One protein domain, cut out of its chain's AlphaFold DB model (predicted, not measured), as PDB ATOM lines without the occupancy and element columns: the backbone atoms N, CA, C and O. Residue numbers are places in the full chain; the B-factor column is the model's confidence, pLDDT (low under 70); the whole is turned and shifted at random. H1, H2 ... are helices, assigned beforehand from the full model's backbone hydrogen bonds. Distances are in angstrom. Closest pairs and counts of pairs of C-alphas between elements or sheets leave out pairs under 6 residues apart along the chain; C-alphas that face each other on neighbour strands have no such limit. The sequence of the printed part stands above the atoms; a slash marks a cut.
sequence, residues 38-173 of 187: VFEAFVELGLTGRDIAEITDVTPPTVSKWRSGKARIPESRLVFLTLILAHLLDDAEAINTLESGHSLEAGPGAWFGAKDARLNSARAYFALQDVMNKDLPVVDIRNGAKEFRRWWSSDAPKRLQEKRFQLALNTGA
ATOM      1  N   VAL A  38    -125.133 117.949  38.937       95.12
ATOM      2  CA  VAL A  38    -126.123 118.534  39.852       95.12
ATOM      3  C   VAL A  38    -126.586 117.559  40.944       95.12
ATOM      4  O   VAL A  38    -126.820 117.968  42.080       95.12
ATOM      5  N   PHE A  39    -126.704 116.261  40.638       94.75
ATOM      6  CA  PHE A  39    -127.154 115.274  41.619       94.75
ATOM      7  C   PHE A  39    -126.079 114.941  42.648       94.75
ATOM      8  O   PHE A  39    -126.430 114.747  43.811       94.75
ATOM      9  N   GLU A  40    -124.808 114.943  42.249       93.69
ATOM     10  CA  GLU A  40    -123.683 114.755  43.165       93.69
ATOM     11  C   GLU A  40    -123.524 115.945  44.096       93.69
ATOM     12  O   GLU A  40    -123.424 115.774  45.307       93.69
ATOM     13  N   ALA A  41    -123.643 117.161  43.564       92.69
ATOM     14  CA  ALA A  41    -123.643 118.359  44.390       92.69
ATOM     15  C   ALA A  41    -124.758 118.325  45.449       92.69
ATOM     16  O   ALA A  41    -124.542 118.683  46.605       92.69
ATOM     17  N   PHE A  42    -125.951 117.836  45.094       92.25
ATOM     18  CA  PHE A  42    -127.026 117.643  46.064       92.25
ATOM     19  C   PHE A  42    -126.696 116.594  47.127       92.25
ATOM     20  O   PHE A  42    -127.034 116.810  48.288       92.25
ATOM     21  N   VAL A  43    -126.025 115.496  46.771       91.00
ATOM     22  CA  VAL A  43    -125.567 114.492  47.744       91.00
ATOM     23  C   VAL A  43    -124.550 115.099  48.713       91.00
ATOM     24  O   VAL A  43    -124.710 114.939  49.922       91.00
ATOM     25  N   GLU A  44    -123.579 115.864  48.210       87.75
ATOM     26  CA  GLU A  44    -122.590 116.579  49.034       87.75
ATOM     27  C   GLU A  44    -123.252 117.574  50.001       87.75
ATOM     28  O   GLU A  44    -122.843 117.717  51.157       87.75
ATOM     29  N   LEU A  45    -124.344 118.207  49.566       87.19
ATOM     30  CA  LEU A  45    -125.164 119.111  50.375       87.19
ATOM     31  C   LEU A  45    -126.180 118.394  51.286       87.19
ATOM     32  O   LEU A  45    -126.895 119.061  52.044       87.19
ATOM     33  N   GLY A  46    -126.234 117.061  51.257       87.19
ATOM     34  CA  GLY A  46    -127.093 116.236  52.110       87.19
ATOM     35  C   GLY A  46    -128.546 116.107  51.640       87.19
ATOM     36  O   GLY A  46    -129.397 115.699  52.428       87.19
ATOM     37  N   LEU A  47    -128.855 116.450  50.387       89.44
ATOM     38  CA  LEU A  47    -130.190 116.300  49.810       89.44
ATOM     39  C   LEU A  47    -130.415 114.873  49.297       89.44
ATOM     40  O   LEU A  47    -129.652 114.315  48.499       89.44
ATOM     41  N   THR A  48    -131.535 114.287  49.707       90.75
ATOM     42  CA  THR A  48    -131.952 112.956  49.268       90.75
ATOM     43  C   THR A  48    -132.715 113.017  47.944       90.75
ATOM     44  O   THR A  48    -133.223 114.054  47.523       90.75
ATOM     45  N   GLY A  49    -132.878 111.864  47.286       90.94
ATOM     46  CA  GLY A  49    -133.743 111.772  46.104       90.94
ATOM     47  C   GLY A  49    -135.207 112.134  46.394       90.94
ATOM     48  O   GLY A  49    -135.912 112.564  45.486       90.94
ATOM     49  N   ARG A  50    -135.659 112.001  47.651       92.69
ATOM     50  CA  ARG A  50    -136.998 112.420  48.085       92.69
ATOM     51  C   ARG A  50    -137.115 113.942  48.140       92.69
ATOM     52  O   ARG A  50    -138.115 114.466  47.668       92.69
ATOM     53  N   ASP A  51    -136.094 114.628  48.649       92.62
ATOM     54  CA  ASP A  51    -136.081 116.096  48.702       92.62
ATOM     55  C   ASP A  51    -136.116 116.683  47.290       92.62
ATOM     56  O   ASP A  51    -136.896 117.582  47.001       92.62
ATOM     57  N   ILE A  52    -135.341 116.102  46.370       94.62
ATOM     58  CA  ILE A  52    -135.360 116.499  44.957       94.62
ATOM     59  C   ILE A  52    -136.739 116.254  44.335       94.62
ATOM     60  O   ILE A  52    -137.224 117.092  43.575       94.62
ATOM     61  N   ALA A  53    -137.377 115.126  44.650       95.62
ATOM     62  CA  ALA A  53    -138.707 114.800  44.146       95.62
ATOM     63  C   ALA A  53    -139.749 115.835  44.600       95.62
ATOM     64  O   ALA A  53    -140.538 116.309  43.789       95.62
ATOM     65  N   GLU A  54    -139.682 116.257  45.865       94.12
ATOM     66  CA  GLU A  54    -140.525 117.320  46.421       94.12
ATOM     67  C   GLU A  54    -140.242 118.688  45.782       94.12
ATOM     68  O   GLU A  54    -141.177 119.398  45.426       94.12
ATOM     69  N   ILE A  55    -138.970 119.051  45.582       93.94
ATOM     70  CA  ILE A  55    -138.574 120.320  44.939       93.94
ATOM     71  C   ILE A  55    -139.078 120.394  43.492       93.94
ATOM     72  O   ILE A  55    -139.464 121.463  43.025       93.94
ATOM     73  N   THR A  56    -139.054 119.267  42.778       94.44
ATOM     74  CA  THR A  56    -139.397 119.191  41.348       94.44
ATOM     75  C   THR A  56    -140.846 118.800  41.068       94.44
ATOM     76  O   THR A  56    -141.224 118.758  39.898       94.44
ATOM     77  N   ASP A  57    -141.644 118.549  42.110       94.75
ATOM     78  CA  ASP A  57    -143.030 118.072  42.017       94.75
ATOM     79  C   ASP A  57    -143.165 116.808  41.147       94.75
ATOM     80  O   ASP A  57    -144.001 116.692  40.249       94.75
ATOM     81  N   VAL A  58    -142.272 115.841  41.378       96.06
ATOM     82  CA  VAL A  58    -142.301 114.529  40.720       96.06
ATOM     83  C   VAL A  58    -142.224 113.407  41.746       96.06
ATOM     84  O   VAL A  58    -141.962 113.607  42.928       96.06
ATOM     85  N   THR A  59    -142.416 112.173  41.290       96.94
ATOM     86  CA  THR A  59    -142.275 111.004  42.162       96.94
ATOM     87  C   THR A  59    -140.792 110.659  42.409       96.94
ATOM     88  O   THR A  59    -139.975 110.791  41.493       96.94
ATOM     89  N   PRO A  60    -140.406 110.132  43.590       96.44
ATOM     90  CA  PRO A  60    -139.032 109.677  43.839       96.44
ATOM     91  C   PRO A  60    -138.491 108.654  42.815       96.44
ATOM     92  O   PRO A  60    -137.316 108.747  42.447       96.44
ATOM     93  N   PRO A  61    -139.303 107.715  42.277       97.06
ATOM     94  CA  PRO A  61    -138.883 106.864  41.164       97.06
ATOM     95  C   PRO A  61    -138.466 107.635  39.905       97.06
ATOM     96  O   PRO A  61    -137.546 107.201  39.216       97.06
ATOM     97  N   THR A  62    -139.098 108.773  39.607       96.50
ATOM     98  CA  THR A  62    -138.706 109.637  38.482       96.50
ATOM     99  C   THR A  62    -137.289 110.172  38.686       96.50
ATOM    100  O   THR A  62    -136.450 110.030  37.799       96.50
ATOM    101  N   VAL A  63    -136.983 110.685  39.883       96.06
ATOM    102  CA  VAL A  63    -135.633 111.160  40.235       96.06
ATOM    103  C   VAL A  63    -134.608 110.027  40.165       96.06
ATOM    104  O   VAL A  63    -133.511 110.216  39.649       96.06
ATOM    105  N   SER A  64    -134.966 108.827  40.631       94.81
ATOM    106  CA  SER A  64    -134.099 107.645  40.534       94.81
ATOM    107  C   SER A  64    -133.769 107.286  39.079       94.81
ATOM    108  O   SER A  64    -132.618 106.991  38.747       94.81
ATOM    109  N   LYS A  65    -134.752 107.376  38.172       95.25
ATOM    110  CA  LYS A  65    -134.524 107.167  36.735       95.25
ATOM    111  C   LYS A  65    -133.624 108.245  36.130       95.25
ATOM    112  O   LYS A  65    -132.750 107.892  35.348       95.25
ATOM    113  N   TRP A  66    -133.782 109.513  36.521       95.44
ATOM    114  CA  TRP A  66    -132.876 110.587  36.091       95.44
ATOM    115  C   TRP A  66    -131.438 110.347  36.565       95.44
ATOM    116  O   TRP A  66    -130.512 110.407  35.765       95.44
ATOM    117  N   ARG A  67    -131.256 109.996  37.842       93.69
ATOM    118  CA  ARG A  67    -129.939 109.727  38.451       93.69
ATOM    119  C   ARG A  67    -129.216 108.510  37.887       93.69
ATOM    120  O   ARG A  67    -128.008 108.426  38.010       93.69
ATOM    121  N   SER A  68    -129.955 107.547  37.343       91.81
ATOM    122  CA  SER A  68    -129.386 106.332  36.749       91.81
ATOM    123  C   SER A  68    -129.253 106.416  35.229       91.81
ATOM    124  O   SER A  68    -128.942 105.411  34.594       91.81
ATOM    125  N   GLY A  69    -129.572 107.567  34.625       91.81
ATOM    126  CA  GLY A  69    -129.618 107.733  33.170       91.81
ATOM    127  C   GLY A  69    -130.733 106.943  32.472       91.81
ATOM    128  O   GLY A  69    -130.854 107.003  31.255       91.81
ATOM    129  N   LYS A  70    -131.592 106.232  33.218       92.31
ATOM    130  CA  LYS A  70    -132.714 105.445  32.672       92.31
ATOM    131  C   LYS A  70    -133.844 106.314  32.116       92.31
ATOM    132  O   LYS A  70    -134.734 105.800  31.445       92.31
ATOM    133  N   ALA A  71    -133.853 107.604  32.437       93.75
ATOM    134  CA  ALA A  71    -134.718 108.593  31.814       93.75
ATOM    135  C   ALA A  71    -133.956 109.906  31.636       93.75
ATOM    136  O   ALA A  71    -133.256 110.343  32.551       93.75
ATOM    137  N   ARG A  72    -134.148 110.565  30.490       93.50
ATOM    138  CA  ARG A  72    -133.635 111.918  30.265       93.50
ATOM    139  C   ARG A  72    -134.379 112.906  31.162       93.50
ATOM    140  O   ARG A  72    -135.609 112.867  31.261       93.50
ATOM    141  N   ILE A  73    -133.631 113.788  31.813       95.12
ATOM    142  CA  ILE A  73    -134.205 114.932  32.517       95.12
ATOM    143  C   ILE A  73    -134.563 116.027  31.496       95.12
ATOM    144  O   ILE A  73    -133.775 116.273  30.581       95.12
ATOM    145  N   PRO A  74    -135.724 116.696  31.615       96.19
ATOM    146  CA  PRO A  74    -135.998 117.885  30.815       96.19
ATOM    147  C   PRO A  74    -134.951 118.973  31.078       96.19
ATOM    148  O   PRO A  74    -134.590 119.222  32.227       96.19
ATOM    149  N   GLU A  75    -134.482 119.651  30.035       96.19
ATOM    150  CA  GLU A  75    -133.399 120.642  30.139       96.19
ATOM    151  C   GLU A  75    -133.786 121.838  31.009       96.19
ATOM    152  O   GLU A  75    -133.039 122.236  31.899       96.19
ATOM    153  N   SER A  76    -135.012 122.342  30.858       97.12
ATOM    154  CA  SER A  76    -135.584 123.340  31.770       97.12
ATOM    155  C   SER A  76    -135.575 122.895  33.237       97.12
ATOM    156  O   SER A  76    -135.303 123.706  34.125       97.12
ATOM    157  N   ARG A  77    -135.785 121.600  33.507       97.00
ATOM    158  CA  ARG A  77    -135.703 121.039  34.862       97.00
ATOM    159  C   ARG A  77    -134.265 120.978  35.367       97.00
ATOM    160  O   ARG A  77    -134.024 121.217  36.546       97.00
ATOM    161  N   LEU A  78    -133.313 120.683  34.486       96.12
ATOM    162  CA  LEU A  78    -131.889 120.695  34.808       96.12
ATOM    163  C   LEU A  78    -131.412 122.107  35.177       96.12
ATOM    164  O   LEU A  78    -130.738 122.284  36.193       96.12
ATOM    165  N   VAL A  79    -131.848 123.123  34.425       97.56
ATOM    166  CA  VAL A  79    -131.605 124.537  34.753       97.56
ATOM    167  C   VAL A  79    -132.232 124.896  36.096       97.56
ATOM    168  O   VAL A  79    -131.559 125.473  36.946       97.56
ATOM    169  N   PHE A  80    -133.499 124.527  36.316       98.06
ATOM    170  CA  PHE A  80    -134.177 124.757  37.591       98.06
ATOM    171  C   PHE A  80    -133.380 124.178  38.768       98.06
ATOM    172  O   PHE A  80    -133.065 124.907  39.706       98.06
ATOM    173  N   LEU A  81    -132.981 122.904  38.694       97.25
ATOM    174  CA  LEU A  81    -132.165 122.259  39.725       97.25
ATOM    175  C   LEU A  81    -130.796 122.929  39.907       97.25
ATOM    176  O   LEU A  81    -130.319 123.039  41.031       97.25
ATOM    177  N   THR A  82    -130.180 123.424  38.833       97.75
ATOM    178  CA  THR A  82    -128.901 124.144  38.931       97.75
ATOM    179  C   THR A  82    -129.052 125.468  39.688       97.75
ATOM    180  O   THR A  82    -128.194 125.813  40.494       97.75
ATOM    181  N   LEU A  83    -130.163 126.186  39.499       97.81
ATOM    182  CA  LEU A  83    -130.454 127.415  40.249       97.81
ATOM    183  C   LEU A  83    -130.765 127.135  41.727       97.81
ATOM    184  O   LEU A  83    -130.345 127.896  42.595       97.81
ATOM    185  N   ILE A  84    -131.447 126.022  42.024       96.12
ATOM    186  CA  ILE A  84    -131.608 125.543  43.405       96.12
ATOM    187  C   ILE A  84    -130.240 125.282  44.033       96.12
ATOM    188  O   ILE A  84    -129.990 125.719  45.151       96.12
ATOM    189  N   LEU A  85    -129.352 124.590  43.318       95.19
ATOM    190  CA  LEU A  85    -128.005 124.301  43.792       95.19
ATOM    191  C   LEU A  85    -127.213 125.581  44.086       95.19
ATOM    192  O   LEU A  85    -126.628 125.669  45.160       95.19
ATOM    193  N   ALA A  86    -127.246 126.573  43.192       95.75
ATOM    194  CA  ALA A  86    -126.597 127.868  43.413       95.75
ATOM    195  C   ALA A  86    -127.078 128.528  44.715       95.75
ATOM    196  O   ALA A  86    -126.273 128.848  45.583       95.75
ATOM    197  N   HIS A  87    -128.396 128.618  44.906       94.00
ATOM    198  CA  HIS A  87    -128.963 129.177  46.132       94.00
ATOM    199  C   HIS A  87    -128.549 128.391  47.393       94.00
ATOM    200  O   HIS A  87    -128.233 128.979  48.424       94.00
ATOM    201  N   LEU A  88    -128.521 127.058  47.325       91.81
ATOM    202  CA  LEU A  88    -128.119 126.226  48.462       91.81
ATOM    203  C   LEU A  88    -126.629 126.342  48.800       91.81
ATOM    204  O   LEU A  88    -126.263 126.077  49.949       91.81
ATOM    205  N   LEU A  89    -125.788 126.669  47.815       91.00
ATOM    206  CA  LEU A  89    -124.379 126.983  48.025       91.00
ATOM    207  C   LEU A  89    -124.239 128.334  48.728       91.00
ATOM    208  O   LEU A  89    -123.562 128.380  49.750       91.00
ATOM    209  N   ASP A  90    -124.951 129.371  48.275       90.25
ATOM    210  CA  ASP A  90    -124.959 130.688  48.931       90.25
ATOM    211  C   ASP A  90    -125.351 130.574  50.417       90.25
ATOM    212  O   ASP A  90    -124.667 131.096  51.302       90.25
ATOM    213  N   ASP A  91    -126.409 129.812  50.717       86.56
ATOM    214  CA  ASP A  91    -126.852 129.558  52.092       86.56
ATOM    215  C   ASP A  91    -125.797 128.802  52.917       86.56
ATOM    216  O   ASP A  91    -125.544 129.131  54.080       86.56
ATOM    217  N   ALA A  92    -125.176 127.770  52.334       84.31
ATOM    218  CA  ALA A  92    -124.153 126.982  53.017       84.31
ATOM    219  C   ALA A  92    -122.900 127.816  53.324       84.31
ATOM    220  O   ALA A  92    -122.313 127.673  54.397       84.31
ATOM    221  N   GLU A  93    -122.518 128.710  52.415       83.94
ATOM    222  CA  GLU A  93    -121.399 129.638  52.573       83.94
ATOM    223  C   GLU A  93    -121.670 130.696  53.642       83.94
ATOM    224  O   GLU A  93    -120.802 130.964  54.480       83.94
ATOM    225  N   ALA A  94    -122.884 131.248  53.667       80.25
ATOM    226  CA  ALA A  94    -123.304 132.182  54.703       80.25
ATOM    227  C   ALA A  94    -123.219 131.535  56.095       80.25
ATOM    228  O   ALA A  94    -122.653 132.120  57.021       80.25
ATOM    229  N   ILE A  95    -123.701 130.294  56.238       77.06
ATOM    230  CA  ILE A  95    -123.603 129.534  57.493       77.06
ATOM    231  C   ILE A  95    -122.138 129.272  57.864       77.06
ATOM    232  O   ILE A  95    -121.755 129.489  59.011       77.06
ATOM    233  N   ASN A  96    -121.309 128.838  56.909       73.94
ATOM    234  CA  ASN A  96    -119.901 128.534  57.177       73.94
ATOM    235  C   ASN A  96    -119.116 129.774  57.638       73.94
ATOM    236  O   ASN A  96    -118.277 129.695  58.535       73.94
ATOM    237  N   THR A  97    -119.434 130.935  57.060       74.94
ATOM    238  CA  THR A  97    -118.827 132.223  57.422       74.94
ATOM    239  C   THR A  97    -119.192 132.630  58.850       74.94
ATOM    240  O   THR A  97    -118.321 133.046  59.615       74.94
ATOM    241  N   LEU A  98    -120.462 132.465  59.236       70.69
ATOM    242  CA  LEU A  98    -120.926 132.744  60.598       70.69
ATOM    243  C   LEU A  98    -120.274 131.812  61.627       70.69
ATOM    244  O   LEU A  98    -119.826 132.274  62.671       70.69
ATOM    245  N   GLU A  99    -120.178 130.513  61.333       67.38
ATOM    246  CA  GLU A  99    -119.545 129.538  62.233       67.38
ATOM    247  C   GLU A  99    -118.038 129.791  62.398       67.38
ATOM    248  O   GLU A  99    -117.518 129.731  63.513       67.38
ATOM    249  N   SER A 100    -117.347 130.152  61.312       64.88
ATOM    250  CA  SER A 100    -115.908 130.446  61.330       64.88
ATOM    251  C   SER A 100    -115.568 131.711  62.130       64.88
ATOM    252  O   SER A 100    -114.537 131.756  62.799       64.88
ATOM    253  N   GLY A 101    -116.443 132.724  62.124       58.56
ATOM    254  CA  GLY A 101    -116.258 133.964  62.891       58.56
ATOM    255  C   GLY A 101    -116.389 133.811  64.413       58.56
ATOM    256  O   GLY A 101    -115.945 134.685  65.155       58.56
ATOM    257  N   HIS A 102    -116.964 132.705  64.896       54.44
ATOM    258  CA  HIS A 102    -117.152 132.431  66.326       54.44
ATOM    259  C   HIS A 102    -116.095 131.485  66.928       54.44
ATOM    260  O   HIS A 102    -116.133 131.217  68.130       54.44
ATOM    261  N   SER A 103    -115.133 131.000  66.135       50.69
ATOM    262  CA  SER A 103    -114.100 130.051  66.573       50.69
ATOM    263  C   SER A 103    -112.796 130.771  66.954       50.69
ATOM    264  O   SER A 103    -111.804 130.728  66.231       50.69
ATOM    265  N   LEU A 104    -112.798 131.484  68.087       47.44
ATOM    266  CA  LEU A 104    -111.584 132.080  68.678       47.44
ATOM    267  C   LEU A 104    -110.862 131.153  69.675       47.44
ATOM    268  O   LEU A 104    -109.765 131.485  70.111       47.44
ATOM    269  N   GLU A 105    -111.411 129.975  69.993       48.47
ATOM    270  CA  GLU A 105    -110.734 128.964  70.817       48.47
ATOM    271  C   GLU A 105    -110.781 127.584  70.144       48.47
ATOM    272  O   GLU A 105    -111.812 127.143  69.644       48.47
ATOM    273  N   ALA A 106    -109.622 126.931  70.063       50.91
ATOM    274  CA  ALA A 106    -109.348 125.814  69.166       50.91
ATOM    275  C   ALA A 106    -110.120 124.506  69.473       50.91
ATOM    276  O   ALA A 106    -109.996 123.943  70.561       50.91
ATOM    277  N   GLY A 107    -110.786 123.969  68.436       48.91
ATOM    278  CA  GLY A 107    -111.280 122.581  68.267       48.91
ATOM    279  C   GLY A 107    -112.762 122.524  67.840       48.91
ATOM    280  O   GLY A 107    -113.546 123.195  68.503       48.91
ATOM    281  N   PRO A 108    -113.196 121.783  66.780       51.53
ATOM    282  CA  PRO A 108    -112.693 120.520  66.206       51.53
ATOM    283  C   PRO A 108    -112.380 120.573  64.682       51.53
ATOM    284  O   PRO A 108    -113.268 120.535  63.829       51.53
ATOM    285  N   GLY A 109    -111.092 120.562  64.309       52.72
ATOM    286  CA  GLY A 109    -110.640 120.763  62.916       52.72
ATOM    287  C   GLY A 109    -111.014 119.673  61.895       52.72
ATOM    288  O   GLY A 109    -111.073 119.956  60.703       52.72
ATOM    289  N   ALA A 110    -111.309 118.440  62.323       53.09
ATOM    290  CA  ALA A 110    -111.647 117.353  61.396       53.09
ATOM    291  C   ALA A 110    -113.101 117.415  60.890       53.09
ATOM    292  O   ALA A 110    -113.369 117.072  59.740       53.09
ATOM    293  N   TRP A 111    -114.041 117.866  61.730       53.03
ATOM    294  CA  TRP A 111    -115.453 117.986  61.351       53.03
ATOM    295  C   TRP A 111    -115.688 119.194  60.441       53.03
ATOM    296  O   TRP A 111    -116.311 119.046  59.389       53.03
ATOM    297  N   PHE A 112    -115.106 120.349  60.788       62.00
ATOM    298  CA  PHE A 112    -115.097 121.521  59.907       62.00
ATOM    299  C   PHE A 112    -114.386 121.210  58.585       62.00
ATOM    300  O   PHE A 112    -114.951 121.461  57.527       62.00
ATOM    301  N   GLY A 113    -113.242 120.512  58.619       67.25
ATOM    302  CA  GLY A 113    -112.545 120.084  57.403       67.25
ATOM    303  C   GLY A 113    -113.374 119.158  56.503       67.25
ATOM    304  O   GLY A 113    -113.361 119.310  55.284       67.25
ATOM    305  N   ALA A 114    -114.145 118.228  57.077       72.38
ATOM    306  CA  ALA A 114    -115.045 117.372  56.302       72.38
ATOM    307  C   ALA A 114    -116.224 118.157  55.700       72.38
ATOM    308  O   ALA A 114    -116.609 117.899  54.559       72.38
ATOM    309  N   LYS A 115    -116.791 119.120  56.438       75.25
ATOM    310  CA  LYS A 115    -117.858 120.010  55.950       75.25
ATOM    311  C   LYS A 115    -117.359 120.912  54.816       75.25
ATOM    312  O   LYS A 115    -118.014 120.988  53.777       75.25
ATOM    313  N   ASP A 116    -116.180 121.506  54.975       80.75
ATOM    314  CA  ASP A 116    -115.524 122.332  53.957       80.75
ATOM    315  C   ASP A 116    -115.184 121.522  52.704       80.75
ATOM    316  O   ASP A 116    -115.410 121.982  51.585       80.75
ATOM    317  N   ALA A 117    -114.692 120.291  52.869       83.19
ATOM    318  CA  ALA A 117    -114.415 119.396  51.750       83.19
ATOM    319  C   ALA A 117    -115.682 119.100  50.934       83.19
ATOM    320  O   ALA A 117    -115.654 119.226  49.712       83.19
ATOM    321  N   ARG A 118    -116.808 118.786  51.591       86.19
ATOM    322  CA  ARG A 118    -118.097 118.561  50.907       86.19
ATOM    323  C   ARG A 118    -118.607 119.812  50.200       86.19
ATOM    324  O   ARG A 118    -119.064 119.726  49.063       86.19
ATOM    325  N   LEU A 119    -118.494 120.982  50.832       88.56
ATOM    326  CA  LEU A 119    -118.882 122.251  50.208       88.56
ATOM    327  C   LEU A 119    -118.032 122.546  48.962       88.56
ATOM    328  O   LEU A 119    -118.566 122.928  47.922       88.56
ATOM    329  N   ASN A 120    -116.723 122.301  49.029       90.50
ATOM    330  CA  ASN A 120    -115.826 122.453  47.885       90.50
ATOM    331  C   ASN A 120    -116.127 121.444  46.765       90.50
ATOM    332  O   ASN A 120    -116.145 121.833  45.597       90.50
ATOM    333  N   SER A 121    -116.437 120.187  47.095       90.06
ATOM    334  CA  SER A 121    -116.911 119.203  46.113       90.06
ATOM    335  C   SER A 121    -118.209 119.659  45.442       90.06
ATOM    336  O   SER A 121    -118.307 119.647  44.215       90.06
ATOM    337  N   ALA A 122    -119.183 120.145  46.218       91.44
ATOM    338  CA  ALA A 122    -120.441 120.667  45.685       91.44
ATOM    339  C   ALA A 122    -120.222 121.854  44.728       91.44
ATOM    340  O   ALA A 122    -120.853 121.909  43.672       91.44
ATOM    341  N   ARG A 123    -119.284 122.760  45.042       93.25
ATOM    342  CA  ARG A 123    -118.873 123.859  44.148       93.25
ATOM    343  C   ARG A 123    -118.252 123.351  42.848       93.25
ATOM    344  O   ARG A 123    -118.580 123.862  41.780       93.25
ATOM    345  N   ALA A 124    -117.379 122.346  42.917       95.06
ATOM    346  CA  ALA A 124    -116.764 121.761  41.726       95.06
ATOM    347  C   ALA A 124    -117.818 121.133  40.799       95.06
ATOM    348  O   ALA A 124    -117.810 121.369  39.589       95.06
ATOM    349  N   TYR A 125    -118.780 120.400  41.369       94.88
ATOM    350  CA  TYR A 125    -119.903 119.848  40.614       94.88
ATOM    351  C   TYR A 125    -120.823 120.930  40.040       94.88
ATOM    352  O   TYR A 125    -121.271 120.798  38.901       94.88
ATOM    353  N   PHE A 126    -121.073 122.015  40.779       95.44
ATOM    354  CA  PHE A 126    -121.815 123.167  40.268       95.44
ATOM    355  C   PHE A 126    -121.114 123.805  39.064       95.44
ATOM    356  O   PHE A 126    -121.754 124.013  38.040       95.44
ATOM    357  N   ALA A 127    -119.801 124.042  39.142       95.38
ATOM    358  CA  ALA A 127    -119.033 124.608  38.034       95.38
ATOM    359  C   ALA A 127    -119.088 123.719  36.779       95.38
ATOM    360  O   ALA A 127    -119.245 124.220  35.666       95.38
ATOM    361  N   LEU A 128    -119.018 122.395  36.953       94.31
ATOM    362  CA  LEU A 128    -119.171 121.450  35.848       94.31
ATOM    363  C   LEU A 128    -120.585 121.503  35.250       94.31
ATOM    364  O   LEU A 128    -120.733 121.545  34.029       94.31
ATOM    365  N   GLN A 129    -121.619 121.550  36.094       95.00
ATOM    366  CA  GLN A 129    -123.005 121.673  35.640       95.00
ATOM    367  C   GLN A 129    -123.259 122.995  34.905       95.00
ATOM    368  O   GLN A 129    -123.979 123.005  33.910       95.00
ATOM    369  N   ASP A 130    -122.676 124.099  35.368       93.19
ATOM    370  CA  ASP A 130    -122.813 125.409  34.731       93.19
ATOM    371  C   ASP A 130    -122.217 125.409  33.320       93.19
ATOM    372  O   ASP A 130    -122.847 125.891  32.381       93.19
ATOM    373  N   VAL A 131    -121.055 124.770  33.133       94.44
ATOM    374  CA  VAL A 131    -120.476 124.561  31.798       94.44
ATOM    375  C   VAL A 131    -121.428 123.769  30.906       94.44
ATOM    376  O   VAL A 131    -121.678 124.200  29.785       94.44
ATOM    377  N   MET A 132    -122.013 122.674  31.401       91.75
ATOM    378  CA  MET A 132    -122.990 121.887  30.633       91.75
ATOM    379  C   MET A 132    -124.251 122.691  30.287       91.75
ATOM    380  O   MET A 132    -124.848 122.493  29.233       91.75
ATOM    381  N   ASN A 133    -124.659 123.614  31.159       92.19
ATOM    382  CA  ASN A 133    -125.843 124.433  30.933       92.19
ATOM    383  C   ASN A 133    -125.642 125.509  29.851       92.19
ATOM    384  O   ASN A 133    -126.637 126.045  29.357       92.19
ATOM    385  N   LYS A 134    -124.398 125.830  29.461       92.62
ATOM    386  CA  LYS A 134    -124.099 126.830  28.415       92.62
ATOM    387  C   LYS A 134    -124.607 126.423  27.038       92.62
ATOM    388  O   LYS A 134    -124.951 127.297  26.245       92.62
ATOM    389  N   ASP A 135    -124.690 125.123  26.788       93.94
ATOM    390  CA  ASP A 135    -125.130 124.572  25.507       93.94
ATOM    391  C   ASP A 135    -126.653 124.374  25.442       93.94
ATOM    392  O   ASP A 135    -127.184 123.905  24.433       93.94
ATOM    393  N   LEU A 136    -127.384 124.734  26.505       94.00
ATOM    394  CA  LEU A 136    -128.830 124.563  26.550       94.00
ATOM    395  C   LEU A 136    -129.565 125.616  25.709       94.00
ATOM    396  O   LEU A 136    -129.184 126.793  25.682       94.00
ATOM    397  N   PRO A 137    -130.696 125.248  25.083       97.06
ATOM    398  CA  PRO A 137    -131.560 126.198  24.406       97.06
ATOM    399  C   PRO A 137    -132.005 127.327  25.343       97.06
ATOM    400  O   PRO A 137    -132.469 127.113  26.465       97.06
ATOM    401  N   VAL A 138    -131.970 128.564  24.841       96.69
ATOM    402  CA  VAL A 138    -132.386 129.763  25.597       96.69
ATOM    403  C   VAL A 138    -133.819 129.642  26.136       96.69
ATOM    404  O   VAL A 138    -134.145 130.199  27.189       96.69
ATOM    405  N   VAL A 139    -134.697 128.926  25.426       97.75
ATOM    406  CA  VAL A 139    -136.075 128.674  25.871       97.75
ATOM    407  C   VAL A 139    -136.115 127.840  27.153       97.75
ATOM    408  O   VAL A 139    -136.852 128.193  28.076       97.75
ATOM    409  N   ASP A 140    -135.280 126.810  27.260       98.00
ATOM    410  CA  ASP A 140    -135.182 125.954  28.439       98.00
ATOM    411  C   ASP A 140    -134.550 126.687  29.616       98.00
ATOM    412  O   ASP A 140    -135.072 126.605  30.728       98.00
ATOM    413  N   ILE A 141    -133.536 127.519  29.361       97.25
ATOM    414  CA  ILE A 141    -132.957 128.410  30.376       97.25
ATOM    415  C   ILE A 141    -134.035 129.330  30.965       97.25
ATOM    416  O   ILE A 141    -134.199 129.435  32.183       97.25
ATOM    417  N   ARG A 142    -134.838 129.972  30.106       98.12
ATOM    418  CA  ARG A 142    -135.933 130.854  30.542       98.12
ATOM    419  C   ARG A 142    -137.010 130.102  31.316       98.12
ATOM    420  O   ARG A 142    -137.548 130.649  32.280       98.12
ATOM    421  N   ASN A 143    -137.357 128.893  30.885       98.19
ATOM    422  CA  ASN A 143    -138.367 128.073  31.548       98.19
ATOM    423  C   ASN A 143    -137.881 127.598  32.921       98.19
ATOM    424  O   ASN A 143    -138.587 127.818  33.904       98.19
ATOM    425  N   GLY A 144    -136.649 127.096  33.025       97.75
ATOM    426  CA  GLY A 144    -136.036 126.735  34.306       97.75
ATOM    427  C   GLY A 144    -135.945 127.919  35.271       97.75
ATOM    428  O   GLY A 144    -136.305 127.803  36.439       97.75
ATOM    429  N   ALA A 145    -135.594 129.111  34.779       97.94
ATOM    430  CA  ALA A 145    -135.598 130.330  35.591       97.94
ATOM    431  C   ALA A 145    -137.008 130.770  36.039       97.94
ATOM    432  O   ALA A 145    -137.176 131.374  37.102       97.94
ATOM    433  N   LYS A 146    -138.058 130.508  35.245       98.25
ATOM    434  CA  LYS A 146    -139.453 130.734  35.671       98.25
ATOM    435  C   LYS A 146    -139.856 129.753  36.770       98.25
ATOM    436  O   LYS A 146    -140.485 130.181  37.734       98.25
ATOM    437  N   GLU A 147    -139.495 128.480  36.635       97.81
ATOM    438  CA  GLU A 147    -139.725 127.466  37.671       97.81
ATOM    439  C   GLU A 147    -139.015 127.839  38.970       97.81
ATOM    440  O   GLU A 147    -139.660 127.890  40.017       97.81
ATOM    441  N   PHE A 148    -137.742 128.230  38.887       97.75
ATOM    442  CA  PHE A 148    -136.979 128.697  40.041       97.75
ATOM    443  C   PHE A 148    -137.656 129.873  40.737       97.75
ATOM    444  O   PHE A 148    -137.849 129.835  41.944       97.75
ATOM    445  N   ARG A 149    -138.104 130.893  39.995       97.75
ATOM    446  CA  ARG A 149    -138.804 132.041  40.596       97.75
ATOM    447  C   ARG A 149    -140.110 131.656  41.284       97.75
ATOM    448  O   ARG A 149    -140.426 132.221  42.329       97.75
ATOM    449  N   ARG A 150    -140.869 130.710  40.720       97.00
ATOM    450  CA  ARG A 150    -142.092 130.189  41.354       97.00
ATOM    451  C   ARG A 150    -141.766 129.456  42.651       97.00
ATOM    452  O   ARG A 150    -142.419 129.704  43.657       97.00
ATOM    453  N   TRP A 151    -140.743 128.605  42.628       96.00
ATOM    454  CA  TRP A 151    -140.246 127.922  43.817       96.00
ATOM    455  C   TRP A 151    -139.765 128.923  44.876       96.00
ATOM    456  O   TRP A 151    -140.227 128.867  46.012       96.00
ATOM    457  N   TRP A 152    -138.938 129.894  44.485       94.75
ATOM    458  CA  TRP A 152    -138.381 130.941  45.347       94.75
ATOM    459  C   TRP A 152    -139.451 131.790  46.031       94.75
ATOM    460  O   TRP A 152    -139.332 132.129  47.201       94.75
ATOM    461  N   SER A 153    -140.521 132.112  45.302       95.00
ATOM    462  CA  SER A 153    -141.631 132.926  45.816       95.00
ATOM    463  C   SER A 153    -142.608 132.134  46.694       95.00
ATOM    464  O   SER A 153    -143.562 132.705  47.214       95.00
ATOM    465  N   SER A 154    -142.415 130.821  46.825       93.69
ATOM    466  CA  SER A 154    -143.222 129.954  47.687       93.69
ATOM    467  C   SER A 154    -142.563 129.766  49.060       93.69
ATOM    468  O   SER A 154    -141.459 130.239  49.305       93.69
ATOM    469  N   ASP A 155    -143.196 129.004  49.955       91.31
ATOM    470  CA  ASP A 155    -142.560 128.587  51.215       91.31
ATOM    471  C   ASP A 155    -141.594 127.394  51.060       91.31
ATOM    472  O   ASP A 155    -141.029 126.920  52.047       91.31
ATOM    473  N   ALA A 156    -141.388 126.877  49.846       90.00
ATOM    474  CA  ALA A 156    -140.494 125.745  49.607       90.00
ATOM    475  C   ALA A 156    -139.025 125.985  50.025       90.00
ATOM    476  O   ALA A 156    -138.465 125.073  50.637       90.00
ATOM    477  N   PRO A 157    -138.406 127.166  49.796       89.56
ATOM    478  CA  PRO A 157    -137.047 127.443  50.260       89.56
ATOM    479  C   PRO A 157    -136.943 127.359  51.784       89.56
ATOM    480  O   PRO A 157    -136.081 126.658  52.303       89.56
ATOM    481  N   LYS A 158    -137.897 127.965  52.508       86.25
ATOM    482  CA  LYS A 158    -137.944 127.919  53.980       86.25
ATOM    483  C   LYS A 158    -138.069 126.489  54.497       86.25
ATOM    484  O   LYS A 158    -137.330 126.096  55.392       86.25
ATOM    485  N   ARG A 159    -138.969 125.684  53.913       87.31
ATOM    486  CA  ARG A 159    -139.142 124.273  54.304       87.31
ATOM    487  C   ARG A 159    -137.881 123.451  54.055       87.31
ATOM    488  O   ARG A 159    -137.536 122.600  54.870       87.31
ATOM    489  N   LEU A 160    -137.204 123.688  52.932       86.44
ATOM    490  CA  LEU A 160    -135.952 123.011  52.606       86.44
ATOM    491  C   LEU A 160    -134.849 123.403  53.594       86.44
ATOM    492  O   LEU A 160    -134.155 122.534  54.117       86.44
ATOM    493  N   GLN A 161    -134.735 124.692  53.899       80.31
ATOM    494  CA  GLN A 161    -133.785 125.217  54.871       80.31
ATOM    495  C   GLN A 161    -134.036 124.633  56.270       80.31
ATOM    496  O   GLN A 161    -133.114 124.114  56.896       80.31
ATOM    497  N   GLU A 162    -135.284 124.628  56.737       77.38
ATOM    498  CA  GLU A 162    -135.660 124.059  58.034       77.38
ATOM    499  C   GLU A 162    -135.359 122.558  58.113       77.38
ATOM    500  O   GLU A 162    -134.762 122.103  59.087       77.38
ATOM    501  N   LYS A 163    -135.673 121.787  57.062       77.50
ATOM    502  CA  LYS A 163    -135.306 120.365  56.977       77.50
ATOM    503  C   LYS A 163    -133.798 120.157  57.080       77.50
ATOM    504  O   LYS A 163    -133.358 119.277  57.821       77.50
ATOM    505  N   ARG A 164    -132.998 120.963  56.374       71.38
ATOM    506  CA  ARG A 164    -131.529 120.879  56.422       71.38
ATOM    507  C   ARG A 164    -130.989 121.223  57.807       71.38
ATOM    508  O   ARG A 164    -130.126 120.503  58.306       71.38
ATOM    509  N   PHE A 165    -131.536 122.248  58.459       60.34
ATOM    510  CA  PHE A 165    -131.188 122.571  59.842       60.34
ATOM    511  C   PHE A 165    -131.569 121.447  60.804       60.34
ATOM    512  O   PHE A 165    -130.737 121.046  61.609       60.34
ATOM    513  N   GLN A 166    -132.768 120.871  60.705       55.56
ATOM    514  CA  GLN A 166    -133.171 119.744  61.552       55.56
ATOM    515  C   GLN A 166    -132.279 118.510  61.340       55.56
ATOM    516  O   GLN A 166    -131.915 117.838  62.303       55.56
ATOM    517  N   LEU A 167    -131.858 118.229  60.104       58.38
ATOM    518  CA  LEU A 167    -130.892 117.168  59.798       58.38
ATOM    519  C   LEU A 167    -129.512 117.439  60.409       58.38
ATOM    520  O   LEU A 167    -128.940 116.531  61.012       58.38
ATOM    521  N   ALA A 168    -129.004 118.671  60.320       54.72
ATOM    522  CA  ALA A 168    -127.777 119.082  61.007       54.72
ATOM    523  C   ALA A 168    -127.922 118.952  62.533       54.72
ATOM    524  O   ALA A 168    -127.010 118.488  63.218       54.72
ATOM    525  N   LEU A 169    -129.104 119.279  63.071       47.44
ATOM    526  CA  LEU A 169    -129.348 119.170  64.500       47.44
ATOM    527  C   LEU A 169    -129.357 117.705  64.982       47.44
ATOM    528  O   LEU A 169    -128.783 117.374  66.022       47.44
ATOM    529  N   ASN A 170    -129.951 116.816  64.182       46.75
ATOM    530  CA  ASN A 170    -130.092 115.391  64.478       46.75
ATOM    531  C   ASN A 170    -128.803 114.578  64.261       46.75
ATOM    532  O   ASN A 170    -128.626 113.539  64.896       46.75
ATOM    533  N   THR A 171    -127.877 115.045  63.418       52.28
ATOM    534  CA  THR A 171    -126.604 114.357  63.101       52.28
ATOM    535  C   THR A 171    -125.470 114.619  64.106       52.28
ATOM    536  O   THR A 171    -124.313 114.315  63.834       52.28
ATOM    537  N   GLY A 172    -125.783 115.123  65.304       47.88
ATOM    538  CA  GLY A 172    -124.817 115.354  66.389       47.88
ATOM    539  C   GLY A 172    -124.305 116.793  66.465       47.88
ATOM    540  O   GLY A 172    -124.088 117.281  67.572       47.88
ATOM    541  N   ALA A 173    -124.256 117.515  65.339       51.28
ATOM    542  CA  ALA A 173    -123.878 118.932  65.302       51.28
ATOM    543  C   ALA A 173    -124.882 119.838  66.048       51.28
ATOM    544  O   ALA A 173    -124.510 120.859  66.622       51.28
TER     545      ALA A 173
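What this domain is: This is residues 38 to 173 of the 187 residues of an uncharacterized protein of Rhodospirillaceae bacterium (UniProt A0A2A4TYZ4). A long helical hairpin, H4 and H5, makes the length of this domain, and the short helix H1 packs on both of its helices. H6 crosses H4 at residues 75 to 84, while H2, H3 and H7 lie on the side of H4 away from H5, H7 only loosely attached; residues 101 to 110, at the turn of the hairpin, stick out from the body. The printed part has 136 residues with seven named helices, H1 to H7 in order along the chain, and no named strand: the class is all helix. The whole is compact, with a radius of gyration of the C-alphas of 16.0 A, yet elongated, spanning 51 by 30 by 28 A.

Where its parts are: Find C-alpha 38 at (-126.123, 118.534, 39.852), where H1 begins; it runs to residue 44. Next come H2, residues 49 to 56, and H3, residues 60 to 67. Look for C-alpha 75 at (-133.399, 120.642, 30.139): from there H4 runs 39.3 A to residue 101. H5, residues 109 to 133, comes back over 35.6 A. H6, residues 138 to 152, is 20.7 A long. H7, residues 156 to 170, is 20.9 A long and ends with C-alpha 170 at (-130.092, 115.391, 64.478).

How they stand to each other: Start at the hub, H4, which touches three helices. With H5 it forms a helical hairpin at a shallow tilt of 27 degrees, opposite ways; their closest C-alphas, of Val 79 and Asn 133, are 6.9 A apart. H1 touches H5, the C-alphas of Ala 41 and Ala 122 being closest at 4.2 A. H1 also touches H4, at residues 78 to 85 alone, with Val 38 and Thr 82 closest at 6.3 A between C-alphas. H6 touches H4 at a steep tilt of 49 degrees, the same way; look at the C-alphas of Ser 76 and Asp 140, the closest at 4.3 A. Farther out, H2 and H3 touch, about perpendicular at 84 degrees, with the C-alphas of Ala 53 and Pro 60 closest at 5.1 A. H7 touches no helix: it is near H4, and close but not clearly touching H2, where the closest C-alphas, of Ile 55 and Ala 156, are 7.4 A apart. In each of the seven helices every O i to N i+4 pair is within hydrogen-bond range.

The domain as a whole: The two C-alphas farthest apart, of Glu 105 and Val 139, are 51.6 A apart. The printed part has no cut and no long link. Residues 101 to 110 stand free; the body without them spans 41 by 30 by 27 A. In the B-factor column you will find a mean pLDDT of 85.2 for the printed part, with residues 99 to 113 and 165 to 173 under 70.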